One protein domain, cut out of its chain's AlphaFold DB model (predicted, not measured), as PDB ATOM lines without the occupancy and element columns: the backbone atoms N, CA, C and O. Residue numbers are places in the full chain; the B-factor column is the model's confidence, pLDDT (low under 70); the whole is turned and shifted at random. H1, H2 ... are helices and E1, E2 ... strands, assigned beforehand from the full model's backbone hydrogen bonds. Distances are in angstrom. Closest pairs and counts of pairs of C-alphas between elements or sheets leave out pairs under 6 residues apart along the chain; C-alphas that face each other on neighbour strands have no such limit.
ATOM      1  N   ASN A  24     201.770 146.212 240.267       50.31
ATOM      2  CA  ASN A  24     201.296 144.928 239.708       50.31
ATOM      3  C   ASN A  24     200.542 145.092 238.376       50.31
ATOM      4  O   ASN A  24     200.600 144.214 237.521       50.31
ATOM      5  N   ASP A  25     199.886 146.234 238.165       49.12
ATOM      6  CA  ASP A  25     199.161 146.520 236.922       49.12
ATOM      7  C   ASP A  25     200.093 146.755 235.727       49.12
ATOM      8  O   ASP A  25     199.767 146.396 234.591       49.12
ATOM      9  N   LEU A  26     201.264 147.357 235.973       51.28
ATOM     10  CA  LEU A  26     202.222 147.688 234.921       51.28
ATOM     11  C   LEU A  26     202.962 146.446 234.428       51.28
ATOM     12  O   LEU A  26     203.066 146.281 233.216       51.28
ATOM     13  N   THR A  27     203.413 145.560 235.321       59.62
ATOM     14  CA  THR A  27     204.101 144.316 234.928       59.62
ATOM     15  C   THR A  27     203.143 143.333 234.263       59.62
ATOM     16  O   THR A  27     203.440 142.861 233.173       59.62
ATOM     17  N   PHE A  28     201.944 143.124 234.819       62.03
ATOM     18  CA  PHE A  28     200.918 142.267 234.210       62.03
ATOM     19  C   PHE A  28     200.539 142.738 232.799       62.03
ATOM     20  O   PHE A  28     200.556 141.967 231.836       62.03
ATOM     21  N   THR A  29     200.243 144.033 232.642       59.44
ATOM     22  CA  THR A  29     199.889 144.589 231.331       59.44
ATOM     23  C   THR A  29     201.075 144.541 230.371       59.44
ATOM     24  O   THR A  29     200.884 144.246 229.192       59.44
ATOM     25  N   GLN A  30     202.295 144.815 230.836       66.50
ATOM     26  CA  GLN A  30     203.494 144.797 230.000       66.50
ATOM     27  C   GLN A  30     203.840 143.378 229.526       66.50
ATOM     28  O   GLN A  30     203.964 143.171 228.319       66.50
ATOM     29  N   ASP A  31     203.881 142.395 230.426       61.97
ATOM     30  CA  ASP A  31     204.187 140.994 230.105       61.97
ATOM     31  C   ASP A  31     203.192 140.426 229.080       61.97
ATOM     32  O   ASP A  31     203.571 139.772 228.101       61.97
ATOM     33  N   ILE A  32     201.908 140.758 229.228       61.50
ATOM     34  CA  ILE A  32     200.879 140.319 228.284       61.50
ATOM     35  C   ILE A  32     200.953 141.092 226.960       61.50
ATOM     36  O   ILE A  32     200.842 140.499 225.882       61.50
ATOM     37  N   THR A  33     201.131 142.417 226.991       58.47
ATOM     38  CA  THR A  33     201.135 143.234 225.763       58.47
ATOM     39  C   THR A  33     202.392 143.060 224.915       58.47
ATOM     40  O   THR A  33     202.322 143.252 223.698       58.47
ATOM     41  N   GLU A  34     203.505 142.616 225.502       64.56
ATOM     42  CA  GLU A  34     204.714 142.197 224.783       64.56
ATOM     43  C   GLU A  34     204.574 140.805 224.131       64.56
ATOM     44  O   GLU A  34     205.449 140.374 223.376       64.56
ATOM     45  N   GLY A  35     203.427 140.139 224.320       49.12
ATOM     46  CA  GLY A  35     203.069 138.892 223.645       49.12
ATOM     47  C   GLY A  35     203.625 137.635 224.314       49.12
ATOM     48  O   GLY A  35     203.746 136.611 223.637       49.12
ATOM     49  N   ALA A  36     203.964 137.698 225.607       55.34
ATOM     50  CA  ALA A  36     204.472 136.548 226.355       55.34
ATOM     51  C   ALA A  36     203.378 135.509 226.667       55.34
ATOM     52  O   ALA A  36     203.684 134.323 226.796       55.34
ATOM     53  N   GLU A  37     202.105 135.917 226.703       65.81
ATOM     54  CA  GLU A  37     200.974 135.030 226.984       65.81
ATOM     55  C   GLU A  37     199.853 135.162 225.946       65.81
ATOM     56  O   GLU A  37     199.505 136.255 225.496       65.81
ATOM     57  N   MET A  38     199.270 134.026 225.547       77.56
ATOM     58  CA  MET A  38     198.033 134.017 224.765       77.56
ATOM     59  C   MET A  38     196.835 134.071 225.717       77.56
ATOM     60  O   MET A  38     196.862 133.371 226.730       77.56
ATOM     61  N   PRO A  39     195.765 134.815 225.378       86.56
ATOM     62  CA  PRO A  39     194.572 134.832 226.207       86.56
ATOM     63  C   PRO A  39     193.990 133.421 226.315       86.56
ATOM     64  O   PRO A  39     193.845 132.722 225.306       86.56
ATOM     65  N   LEU A  40     193.614 133.025 227.530       86.88
ATOM     66  CA  LEU A  40     192.895 131.776 227.784       86.88
ATOM     67  C   LEU A  40     191.547 131.799 227.056       86.88
ATOM     68  O   LEU A  40     191.122 130.807 226.459       86.88
ATOM     69  N   LYS A  41     190.884 132.960 227.074       92.94
ATOM     70  CA  LYS A  41     189.618 133.191 226.387       92.94
ATOM     71  C   LYS A  41     189.438 134.663 226.033       92.94
ATOM     72  O   LYS A  41     189.887 135.556 226.743       92.94
ATOM     73  N   THR A  42     188.735 134.907 224.932       92.75
ATOM     74  CA  THR A  42     188.348 136.248 224.480       92.75
ATOM     75  C   THR A  42     186.830 136.343 224.419       92.75
ATOM     76  O   THR A  42     186.174 135.477 223.839       92.75
ATOM     77  N   TYR A  43     186.301 137.413 224.994       94.19
ATOM     78  CA  TYR A  43     184.893 137.774 225.052       94.19
ATOM     79  C   TYR A  43     184.695 139.036 224.208       94.19
ATOM     80  O   TYR A  43     185.404 140.034 224.358       94.19
ATOM     81  N   ASN A  44     183.763 138.977 223.265       95.12
ATOM     82  CA  ASN A  44     183.392 140.098 222.410       95.12
ATOM     83  C   ASN A  44     182.571 141.134 223.196       95.12
ATOM     84  O   ASN A  44     181.997 140.791 224.229       95.12
ATOM     85  N   PRO A  45     182.441 142.377 222.694       95.88
ATOM     86  CA  PRO A  45     181.592 143.370 223.339       95.88
ATOM     87  C   PRO A  45     180.155 142.857 223.527       95.88
ATOM     88  O   PRO A  45     179.526 142.384 222.574       95.88
ATOM     89  N   GLY A  46     179.649 142.959 224.756       92.44
ATOM     90  CA  GLY A  46     178.351 142.446 225.203       92.44
ATOM     91  C   GLY A  46     178.344 140.973 225.634       92.44
ATOM     92  O   GLY A  46     177.284 140.457 225.979       92.44
ATOM     93  N   GLU A  47     179.480 140.271 225.598       95.00
ATOM     94  CA  GLU A  47     179.624 138.961 226.242       95.00
ATOM     95  C   GLU A  47     180.078 139.140 227.697       95.00
ATOM     96  O   GLU A  47     180.907 139.998 227.998       95.00
ATOM     97  N   SER A  48     179.532 138.319 228.598       93.00
ATOM     98  CA  SER A  48     179.844 138.387 230.026       93.00
ATOM     99  C   SER A  48     180.966 137.419 230.413       93.00
ATOM    100  O   SER A  48     181.009 136.285 229.925       93.00
ATOM    101  N   VAL A  49     181.839 137.842 231.327       93.25
ATOM    102  CA  VAL A  49     182.803 136.991 232.036       93.25
ATOM    103  C   VAL A  49     182.410 136.897 233.507       93.25
ATOM    104  O   VAL A  49     182.019 137.896 234.104       93.25
ATOM    105  N   THR A  50     182.506 135.699 234.078       93.81
ATOM    106  CA  THR A  50     182.221 135.444 235.493       93.81
ATOM    107  C   THR A  50     183.538 135.246 236.231       93.81
ATOM    108  O   THR A  50     184.364 134.444 235.796       93.81
ATOM    109  N   LEU A  51     183.730 135.980 237.319       90.62
ATOM    110  CA  LEU A  51     184.846 135.850 238.252       90.62
ATOM    111  C   LEU A  51     184.301 135.430 239.615       90.62
ATOM    112  O   LEU A  51     183.187 135.807 239.971       90.62
ATOM    113  N   VAL A  52     185.089 134.695 240.390       89.69
ATOM    114  CA  VAL A  52     184.739 134.352 241.771       89.69
ATOM    115  C   VAL A  52     185.797 134.938 242.690       89.69
ATOM    116  O   VAL A  52     186.967 134.576 242.599       89.69
ATOM    117  N   PHE A  53     185.377 135.843 243.567       85.38
ATOM    118  CA  PHE A  53     186.211 136.393 244.627       85.38
ATOM    119  C   PHE A  53     185.821 135.731 245.940       85.38
ATOM    120  O   PHE A  53     184.644 135.689 246.297       85.38
ATOM    121  N   ASP A  54     186.800 135.228 246.672       84.69
ATOM    122  CA  ASP A  54     186.600 134.826 248.056       84.69
ATOM    123  C   ASP A  54     186.719 136.070 248.955       84.69
ATOM    124  O   ASP A  54     187.591 136.919 248.760       84.69
ATOM    125  N   GLY A  55     185.798 136.225 249.904       76.19
ATOM    126  CA  GLY A  55     185.736 137.380 250.794       76.19
ATOM    127  C   GLY A  55     186.957 137.520 251.703       76.19
ATOM    128  O   GLY A  55     187.323 138.644 252.034       76.19
ATOM    129  N   GLU A  56     187.624 136.420 252.072       79.12
ATOM    130  CA  GLU A  56     188.846 136.498 252.884       79.12
ATOM    131  C   GLU A  56     190.032 137.005 252.054       79.12
ATOM    132  O   GLU A  56     190.748 137.919 252.471       79.12
ATOM    133  N   THR A  57     190.216 136.455 250.852       75.12
ATOM    134  CA  THR A  57     191.357 136.795 249.987       75.12
ATOM    135  C   THR A  57     191.203 138.118 249.246       75.12
ATOM    136  O   THR A  57     192.205 138.771 248.958       75.12
ATOM    137  N   SER A  58     189.975 138.535 248.946       76.25
ATOM    138  CA  SER A  58     189.717 139.756 248.175       76.25
ATOM    139  C   SER A  58     189.725 141.040 249.009       76.25
ATOM    140  O   SER A  58     189.853 142.123 248.449       76.25
ATOM    141  N   GLY A  59     189.602 140.942 250.337       83.25
ATOM    142  CA  GLY A  59     189.591 142.103 251.233       83.25
ATOM    143  C   GLY A  59     188.315 142.955 251.176       83.25
ATOM    144  O   GLY A  59     188.270 144.002 251.821       83.25
ATOM    145  N   PHE A  60     187.277 142.523 250.449       86.56
ATOM    146  CA  PHE A  60     185.984 143.213 250.395       86.56
ATOM    147  C   PHE A  60     185.014 142.645 251.434       86.56
ATOM    148  O   PHE A  60     184.749 141.443 251.464       86.56
ATOM    149  N   GLU A  61     184.426 143.513 252.263       88.94
ATOM    150  CA  GLU A  61     183.444 143.093 253.271       88.94
ATOM    151  C   GLU A  61     182.022 143.020 252.691       88.94
ATOM    152  O   GLU A  61     181.148 142.345 253.244       88.94
ATOM    153  N   THR A  62     181.766 143.739 251.592       92.56
ATOM    154  CA  THR A  62     180.436 143.872 250.984       92.56
ATOM    155  C   THR A  62     180.480 143.872 249.457       92.56
ATOM    156  O   THR A  62     181.462 144.284 248.839       92.56
ATOM    157  N   ALA A  63     179.370 143.467 248.831       93.75
ATOM    158  CA  ALA A  63     179.226 143.534 247.377       93.75
ATOM    159  C   ALA A  63     179.283 144.983 246.868       93.75
ATOM    160  O   ALA A  63     179.818 145.234 245.795       93.75
ATOM    161  N   GLU A  64     178.772 145.948 247.638       95.06
ATOM    162  CA  GLU A  64     178.806 147.362 247.268       95.06
ATOM    163  C   GLU A  64     180.233 147.934 247.201       95.06
ATOM    164  O   GLU A  64     180.505 148.780 246.349       95.06
ATOM    165  N   GLU A  65     181.141 147.486 248.076       91.88
ATOM    166  CA  GLU A  65     182.559 147.875 248.041       91.88
ATOM    167  C   GLU A  65     183.262 147.313 246.804       91.88
ATOM    168  O   GLU A  65     183.914 148.064 246.077       91.88
ATOM    169  N   LEU A  66     183.058 146.022 246.519       92.38
ATOM    170  CA  LEU A  66     183.603 145.368 245.329       92.38
ATOM    171  C   LEU A  66     183.056 145.997 244.035       92.38
ATOM    172  O   LEU A  66     183.813 146.266 243.104       92.38
ATOM    173  N   GLU A  67     181.755 146.302 243.975       93.94
ATOM    174  CA  GLU A  67     181.142 146.976 242.824       93.94
ATOM    175  C   GLU A  67     181.740 148.373 242.597       93.94
ATOM    176  O   GLU A  67     181.968 148.772 241.451       93.94
ATOM    177  N   ALA A  68     181.985 149.127 243.674       90.75
ATOM    178  CA  ALA A  68     182.572 150.460 243.592       90.75
ATOM    179  C   ALA A  68     184.012 150.412 243.066       90.75
ATOM    180  O   ALA A  68     184.323 151.158 242.138       90.75
ATOM    181  N   PHE A  69     184.834 149.505 243.603       90.69
ATOM    182  CA  PHE A  69     186.204 149.267 243.146       90.69
ATOM    183  C   PHE A  69     186.243 148.896 241.657       90.69
ATOM    184  O   PHE A  69     186.874 149.582 240.859       90.69
ATOM    185  N   LEU A  70     185.470 147.886 241.239       91.25
ATOM    186  CA  LEU A  70     185.459 147.434 239.844       91.25
ATOM    187  C   LEU A  70     185.008 148.533 238.872       91.25
ATOM    188  O   LEU A  70     185.516 148.622 237.757       91.25
ATOM    189  N   LYS A  71     184.059 149.386 239.268       92.50
ATOM    190  CA  LYS A  71     183.621 150.522 238.441       92.50
ATOM    191  C   LYS A  71     184.647 151.647 238.369       92.50
ATOM    192  O   LYS A  71     184.656 152.372 237.371       92.50
ATOM    193  N   GLU A  72     185.438 151.830 239.419       88.81
ATOM    194  CA  GLU A  72     186.540 152.788 239.441       88.81
ATOM    195  C   GLU A  72     187.662 152.332 238.504       88.81
ATOM    196  O   GLU A  72     188.020 153.085 237.598       88.81
ATOM    197  N   GLU A  73     188.098 151.077 238.633       86.19
ATOM    198  CA  GLU A  73     189.203 150.512 237.851       86.19
ATOM    199  C   GLU A  73     188.844 150.276 236.381       86.19
ATOM    200  O   GLU A  73     189.586 150.622 235.460       86.19
ATOM    201  N   LEU A  74     187.663 149.711 236.120       89.94
ATOM    202  CA  LEU A  74     187.281 149.320 234.764       89.94
ATOM    203  C   LEU A  74     186.548 150.424 234.003       89.94
ATOM    204  O   LEU A  74     186.399 150.334 232.782       89.94
ATOM    205  N   GLY A  75     186.085 151.465 234.689       90.19
ATOM    206  CA  GLY A  75     185.308 152.549 234.105       90.19
ATOM    207  C   GLY A  75     183.817 152.236 233.926       90.19
ATOM    208  O   GLY A  75     183.328 151.117 234.066       90.19
ATOM    209  N   SER A  76     183.053 153.279 233.595       89.56
ATOM    210  CA  SER A  76     181.583 153.260 233.640       89.56
ATOM    211  C   SER A  76     180.888 152.526 232.487       89.56
ATOM    212  O   SER A  76     179.660 152.417 232.511       89.56
ATOM    213  N   SER A  77     181.631 152.051 231.482       88.50
ATOM    214  CA  SER A  77     181.093 151.227 230.388       88.50
ATOM    215  C   SER A  77     180.832 149.781 230.813       88.50
ATOM    216  O   SER A  77     180.040 149.098 230.157       88.50
ATOM    217  N   VAL A  78     181.467 149.321 231.898       93.75
ATOM    218  CA  VAL A  78     181.295 147.964 232.420       93.75
ATOM    219  C   VAL A  78     180.021 147.880 233.245       93.75
ATOM    220  O   VAL A  78     179.798 148.638 234.191       93.75
ATOM    221  N   THR A  79     179.185 146.913 232.892       96.69
ATOM    222  CA  THR A  79     178.104 146.442 233.749       96.69
ATOM    223  C   THR A  79     178.677 145.390 234.686       96.69
ATOM    224  O   THR A  79     179.274 144.417 234.233       96.69
ATOM    225  N   VAL A  80     178.505 145.615 235.987       96.25
ATOM    226  CA  VAL A  80     178.954 144.729 237.064       96.25
ATOM    227  C   VAL A  80     177.705 144.208 237.767       96.25
ATOM    228  O   VAL A  80     176.903 145.013 238.245       96.25
ATOM    229  N   ASP A  81     177.526 142.891 237.795       96.94
ATOM    230  CA  ASP A  81     176.456 142.208 238.529       96.94
ATOM    231  C   ASP A  81     177.085 141.220 239.514       96.94
ATOM    232  O   ASP A  81     177.867 140.362 239.110       96.94
ATOM    233  N   ILE A  82     176.802 141.385 240.809       96.12
ATOM    234  CA  ILE A  82     177.466 140.642 241.885       96.12
ATOM    235  C   ILE A  82     176.434 139.798 242.623       96.12
ATOM    236  O   ILE A  82     175.522 140.330 243.263       96.12
ATOM    237  N   GLU A  83     176.607 138.481 242.577       95.81
ATOM    238  CA  GLU A  83     175.864 137.545 243.409       95.81
ATOM    239  C   GLU A  83     176.697 137.179 244.643       95.81
ATOM    240  O   GLU A  83     177.827 136.703 244.545       95.81
ATOM    241  N   VAL A  84     176.135 137.420 245.830       95.19
ATOM    242  CA  VAL A  84     176.774 137.038 247.096       95.19
ATOM    243  C   VAL A  84     176.430 135.587 247.408       95.19
ATOM    244  O   VAL A  84     175.258 135.241 247.592       95.19
ATOM    245  N   GLY A  85     177.464 134.759 247.488       92.25
ATOM    246  CA  GLY A  85     177.406 133.351 247.845       92.25
ATOM    247  C   GLY A  85     178.036 133.054 249.206       92.25
ATOM    248  O   GLY A  85     178.595 133.917 249.883       92.25
ATOM    249  N   GLU A  86     177.943 131.787 249.595       92.56
ATOM    250  CA  GLU A  86     178.627 131.214 250.753       92.56
ATOM    251  C   GLU A  86     179.370 129.966 250.258       92.56
ATOM    252  O   GLU A  86     178.770 129.103 249.612       92.56
ATOM    253  N   LEU A  87     180.678 129.907 250.499       85.44
ATOM    254  CA  LEU A  87     181.536 128.768 250.191       85.44
ATOM    255  C   LEU A  87     181.237 127.598 251.144       85.44
ATOM    256  O   LEU A  87     180.630 127.763 252.202       85.44
ATOM    257  N   ASP A  88     181.704 126.392 250.807       86.12
ATOM    258  CA  ASP A  88     181.463 125.181 251.614       86.12
ATOM    259  C   ASP A  88     182.021 125.270 253.051       86.12
ATOM    260  O   ASP A  88     181.554 124.570 253.956       86.12
ATOM    261  N   ASN A  89     183.024 126.120 253.275       84.25
ATOM    262  CA  ASN A  89     183.611 126.411 254.587       84.25
ATOM    263  C   ASN A  89     182.844 127.492 255.381       84.25
ATOM    264  O   ASN A  89     183.188 127.743 256.536       84.25
ATOM    265  N   GLY A  90     181.784 128.073 254.809       88.94
ATOM    266  CA  GLY A  90     180.990 129.148 255.404       88.94
ATOM    267  C   GLY A  90     181.535 130.555 255.152       88.94
ATOM    268  O   GLY A  90     181.009 131.514 255.719       88.94
ATOM    269  N   GLU A  91     182.592 130.697 254.348       87.81
ATOM    270  CA  GLU A  91     183.131 132.001 253.952       87.81
ATOM    271  C   GLU A  91     182.262 132.656 252.878       87.81
ATOM    272  O   GLU A  91     181.587 131.991 252.091       87.81
ATOM    273  N   MET A  92     182.255 133.988 252.858       89.00
ATOM    274  CA  MET A  92     181.533 134.740 251.839       89.00
ATOM    275  C   MET A  92     182.269 134.615 250.507       89.00
ATOM    276  O   MET A  92     183.489 134.704 250.465       89.00
ATOM    277  N   SER A  93     181.530 134.447 249.416       92.19
ATOM    278  CA  SER A  93     182.072 134.577 248.062       92.19
ATOM    279  C   SER A  93     181.260 135.585 247.265       92.19
ATOM    280  O   SER A  93     180.074 135.799 247.524       92.19
ATOM    281  N   PHE A  94     181.905 136.199 246.285       92.00
ATOM    282  CA  PHE A  94     181.288 137.104 245.335       92.00
ATOM    283  C   PHE A  94     181.465 136.523 243.936       92.00
ATOM    284  O   PHE A  94     182.576 136.474 243.410       92.00
ATOM    285  N   GLU A  95     180.368 136.082 243.332       93.69
ATOM    286  CA  GLU A  95     180.335 135.738 241.916       93.69
ATOM    287  C   GLU A  95     180.041 137.017 241.128       93.69
ATOM    288  O   GLU A  95     178.956 137.592 241.216       93.69
ATOM    289  N   VAL A  96     181.038 137.507 240.398       93.31
ATOM    290  CA  VAL A  96     180.997 138.780 239.681       93.31
ATOM    291  C   VAL A  96     180.860 138.516 238.193       93.31
ATOM    292  O   VAL A  96     181.775 138.004 237.552       93.31
ATOM    293  N   ASN A  97     179.740 138.936 237.621       94.31
ATOM    294  CA  ASN A  97     179.503 138.940 236.188       94.31
ATOM    295  C   ASN A  97     179.844 140.324 235.618       94.31
ATOM    296  O   ASN A  97     179.194 141.323 235.933       94.31
ATOM    297  N   LEU A  98     180.872 140.377 234.775       94.31
ATOM    298  CA  LEU A  98     181.318 141.581 234.080       94.31
ATOM    299  C   LEU A  98     180.884 141.521 232.617       94.31
ATOM    300  O   LEU A  98     181.213 140.568 231.915       94.31
ATOM    301  N   GLU A  99     180.196 142.552 232.138       96.31
ATOM    302  CA  GLU A  99     179.857 142.732 230.722       96.31
ATOM    303  C   GLU A  99     180.293 144.128 230.272       96.31
ATOM    304  O   GLU A  99     179.897 145.129 230.869       96.31
ATOM    305  N   ASP A 100     181.072 144.216 229.195       96.00
ATOM    306  CA  ASP A 100     181.413 145.496 228.573       96.00
ATOM    307  C   ASP A 100     180.833 145.571 227.159       96.00
ATOM    308  O   ASP A 100     181.126 144.738 226.303       96.00
ATOM    309  N   SER A 101     179.985 146.568 226.903       94.56
ATOM    310  CA  SER A 101     179.303 146.725 225.610       94.56
ATOM    311  C   SER A 101     180.159 147.373 224.511       94.56
ATOM    312  O   SER A 101     179.757 147.375 223.343       94.56
ATOM    313  N   GLU A 102     181.323 147.920 224.862       94.69
ATOM    314  CA  GLU A 102     182.200 148.686 223.970       94.69
ATOM    315  C   GLU A 102     183.563 148.009 223.743       94.69
ATOM    316  O   GLU A 102     184.163 148.184 222.676       94.69
ATOM    317  N   ARG A 103     184.040 147.216 224.710       94.94
ATOM    318  CA  ARG A 103     185.377 146.606 224.729       94.94
ATOM    319  C   ARG A 103     185.318 145.082 224.657       94.94
ATOM    320  O   ARG A 103     184.358 144.454 225.087       94.94
ATOM    321  N   THR A 104     186.358 144.477 224.095       95.31
ATOM    322  CA  THR A 104     186.609 143.035 224.221       95.31
ATOM    323  C   THR A 104     187.290 142.760 225.555       95.31
ATOM    324  O   THR A 104     188.181 143.522 225.937       95.31
ATOM    325  N   ILE A 105     186.936 141.658 226.210       94.62
ATOM    326  CA  ILE A 105     187.575 141.203 227.449       94.62
ATOM    327  C   ILE A 105     188.418 139.970 227.135       94.62
ATOM    328  O   ILE A 105     187.950 139.041 226.481       94.62
ATOM    329  N   GLU A 106     189.660 139.942 227.585       93.69
ATOM    330  CA  GLU A 106     190.547 138.790 227.457       93.69
ATOM    331  C   GLU A 106     190.960 138.292 228.841       93.69
ATOM    332  O   GLU A 106     191.344 139.097 229.685       93.69
ATOM    333  N   THR A 107     190.877 136.981 229.070       92.12
ATOM    334  CA  THR A 107     191.308 136.344 230.321       92.12
ATOM    335  C   THR A 107     192.731 135.814 230.206       92.12
ATOM    336  O   THR A 107     193.105 135.236 229.183       92.12
ATOM    337  N   TYR A 108     193.498 135.965 231.279       90.00
ATOM    338  CA  TYR A 108     194.872 135.485 231.421       90.00
ATOM    339  C   TYR A 108     195.039 134.783 232.767       90.00
ATOM    340  O   TYR A 108     194.181 134.901 233.647       90.00
ATOM    341  N   ASN A 109     196.146 134.059 232.941       83.31
ATOM    342  CA  ASN A 109     196.512 133.561 234.259       83.31
ATOM    343  C   ASN A 109     196.853 134.765 235.144       83.31
ATOM    344  O   ASN A 109     197.904 135.376 234.995       83.31
ATOM    345  N   GLY A 110     195.939 135.125 236.042       82.75
ATOM    346  CA  GLY A 110     196.145 136.211 237.003       82.75
ATOM    347  C   GLY A 110     195.469 137.533 236.648       82.75
ATOM    348  O   GLY A 110     195.746 138.538 237.298       82.75
ATOM    349  N   GLY A 111     194.579 137.568 235.649       89.50
ATOM    350  CA  GLY A 111     193.793 138.778 235.422       89.50
ATOM    351  C   GLY A 111     192.950 138.835 234.151       89.50
ATOM    352  O   GLY A 111     192.798 137.864 233.404       89.50
ATOM    353  N   LEU A 112     192.396 140.025 233.906       91.12
ATOM    354  CA  LEU A 112     191.683 140.411 232.688       91.12
ATOM    355  C   LEU A 112     192.355 141.599 232.008       91.12
ATOM    356  O   LEU A 112     192.832 142.515 232.674       91.12
ATOM    357  N   LEU A 113     192.260 141.645 230.680       91.06
ATOM    358  CA  LEU A 113     192.517 142.848 229.892       91.06
ATOM    359  C   LEU A 113     191.260 143.295 229.152       91.06
ATOM    360  O   LEU A 113     190.586 142.495 228.503       91.06
ATOM    361  N   PHE A 114     191.001 144.599 229.175       92.19
ATOM    362  CA  PHE A 114     189.921 145.239 228.433       92.19
ATOM    363  C   PHE A 114     190.518 146.002 227.259       92.19
ATOM    364  O   PHE A 114     191.302 146.939 227.437       92.19
ATOM    365  N   LYS A 115     190.146 145.603 226.042       90.88
ATOM    366  CA  LYS A 115     190.677 146.182 224.805       90.88
ATOM    367  C   LYS A 115     189.590 146.861 223.989       90.88
ATOM    368  O   LYS A 115     188.484 146.343 223.846       90.88
ATOM    369  N   ASN A 116     189.909 148.006 223.400       91.38
ATOM    370  CA  ASN A 116     188.985 148.696 222.505       91.38
ATOM    371  C   ASN A 116     188.882 148.025 221.126       91.38
ATOM    372  O   ASN A 116     189.600 147.078 220.805       91.38
ATOM    373  N   GLY A 117     188.021 148.559 220.254       87.06
ATOM    374  CA  GLY A 117     187.840 148.052 218.886       87.06
ATOM    375  C   GLY A 117     189.085 148.109 217.982       87.06
ATOM    376  O   GLY A 117     189.037 147.597 216.864       87.06
ATOM    377  N   ALA A 118     190.185 148.725 218.433       88.06
ATOM    378  CA  ALA A 118     191.494 148.717 217.776       88.06
ATOM    379  C   ALA A 118     192.503 147.761 218.452       88.06
ATOM    380  O   ALA A 118     193.687 147.800 218.118       88.06
ATOM    381  N   SER A 119     192.044 146.915 219.382       86.56
ATOM    382  CA  SER A 119     192.843 145.967 220.168       86.56
ATOM    383  C   SER A 119     193.895 146.616 221.077       86.56
ATOM    384  O   SER A 119     194.866 145.963 221.455       86.56
ATOM    385  N   GLN A 120     193.715 147.889 221.443       84.00
ATOM    386  CA  GLN A 120     194.562 148.562 222.431       84.00
ATOM    387  C   GLN A 120     193.994 148.329 223.830       84.00
ATOM    388  O   GLN A 120     192.783 148.459 224.011       84.00
ATOM    389  N   VAL A 121     194.856 147.993 224.792       88.19
ATOM    390  CA  VAL A 121     194.477 147.847 226.205       88.19
ATOM    391  C   VAL A 121     194.089 149.215 226.763       88.19
ATOM    392  O   VAL A 121     194.839 150.178 226.608       88.19
ATOM    393  N   GLU A 122     192.913 149.297 227.379       86.75
ATOM    394  CA  GLU A 122     192.408 150.510 228.035       86.75
ATOM    395  C   GLU A 122     192.331 150.367 229.554       86.75
ATOM    396  O   GLU A 122     192.502 151.359 230.254       86.75
ATOM    397  N   SER A 123     192.097 149.152 230.053       88.81
ATOM    398  CA  SER A 123     192.185 148.828 231.476       88.81
ATOM    399  C   SER A 123     192.590 147.367 231.667       88.81
ATOM    400  O   SER A 123     192.408 146.535 230.769       88.81
ATOM    401  N   ALA A 124     193.133 147.069 232.839       89.38
ATOM    402  CA  ALA A 124     193.474 145.731 233.292       89.38
ATOM    403  C   ALA A 124     192.829 145.493 234.662       89.38
ATOM    404  O   ALA A 124     192.437 146.441 235.336       89.38
ATOM    405  N   LEU A 125     192.666 144.229 235.030       86.94
ATOM    406  CA  LEU A 125     192.303 143.831 236.383       86.94
ATOM    407  C   LEU A 125     193.162 142.633 236.748       86.94
ATOM    408  O   LEU A 125     192.927 141.543 236.224       86.94
ATOM    409  N   ALA A 126     194.142 142.831 237.620       84.69
ATOM    410  CA  ALA A 126     194.903 141.737 238.196       84.69
ATOM    411  C   ALA A 126     194.110 141.105 239.350       84.69
ATOM    412  O   ALA A 126     193.540 141.799 240.187       84.69
ATOM    413  N   TYR A 127     194.073 139.779 239.410       79.19
ATOM    414  CA  TYR A 127     193.602 139.051 240.589       79.19
ATOM    415  C   TYR A 127     194.471 137.815 240.791       79.19
ATOM    416  O   TYR A 127     194.968 137.250 239.816       79.19
TER     417      TYR A 127
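This is residues 24 to 127 of the 392 residues of an uncharacterized protein of Gammaproteobacteria bacterium (UniProt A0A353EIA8). Two antiparallel sheets meet at one end and spread apart as a V: a four-stranded sheet, E1 - E5 - E6 - E7, and a longer, three-stranded ribbon, E2 - E4 - E3, with the links E1 to E2 and E4 to E5 at the point of the V. H3 covers one face of the ribbon and reaches E7 with its last residue, Leu 74; H1 packs on the four-stranded sheet over its opposite face, and the short H2 sits near the ribbon's far end. The printed part has 104 residues, with three named helices and seven named strands in the order H1 E1 E2 H2 H3 E3 E4 E5 E6 E7, and its class is mixed, helices and strands. It is compact, with a radius of gyration of the C-alphas of 13.9 A, yet elongated in outline, spanning 42 by 26 by 21 A.

The four-stranded sheet holds E1, residues 41 to 43, 6.7 A from first to last C-alpha; E5, residues 104 to 108, 13.3 A; E6, residues 111 to 115, 13.3 A; and E7, residues 121 to 126, 13.5 A, which ends at C-alpha 126 at (194.903, 141.737, 238.196). The other sheet holds E2, residues 48 to 54, 19.6 A; E3, residues 78 to 86, 25.0 A; and E4, residues 92 to 100, 25.6 A, which begins at C-alpha 92 at (181.533, 134.740, 251.839). H1, residues 24 to 33, is 14.0 A long and begins at C-alpha 24 at (201.296, 144.928, 239.708). H2, residues 55 to 58, is 5.3 A long, and H3, residues 63 to 74, is 16.0 A long.

In the four-stranded sheet, E1 and E7 are the edge strands. E1 and E5 are antiparallel, with N 43 and O 105 within hydrogen-bond range at 2.8 A. E5, E6 and E7 form a meander, each strand the antiparallel neighbour of the one before, in two hairpins: N 106 and O 113 are 2.9 A apart, and N 112 and O 125 are 2.8 A apart. H1 is on this sheet at a height of 8.4 A, making two layers with it, and lies over E6 and E7; its closest C-alphas to E7 are those of Asp 25 and Ala 126, 6.5 A. H3 is on the opposite face, with the C-alphas of Leu 74 and Ser 123 closest at 5.9 A. Between the sheets, the closest C-alphas of E2 and E5 are those of Val 49 and Ile 105, 7.8 A, while E4 and E5 meet only through their link. The sheet E2 - E4 - E3 is twisted, with C-alphas up to 4.2 A off its best plane. E4 is antiparallel to E2, with N 51 and O 96 at 2.8 A, and forms a hairpin with E3, with N 83 and O 95 at 2.9 A. E2, H2, H3 and E3 make a split strand-helix-strand unit, two strands running the same way with E4 between them, and its crossover is right-handed. H3 is on this sheet at a height of 8.8 A, in two layers, over E4 and E3; its closest C-alphas to E3 are those of Ala 63 and Ile 82, 6.5 A. H2 is on the same face of this sheet as H3, over none of the strands, at a height of 6.4 A; the closest C-alphas of H2 and E4 are those of Gly 55 and Met 92, 5.1 A. H1 and H3 are apart. In H1 and H3 every O i to N i+4 pair is within hydrogen-bond range; H2 is too short for such a pair.

The two C-alphas farthest apart are those of Asn 89 and Ala 118, 43.8 A. The printed part has no cut. The link from H1 to E1 is short, the others are tight, and no link is long. Mean pLDDT of the printed part is 85.8; residues 24 to 37 are under 70, and H1 has a mean of 58.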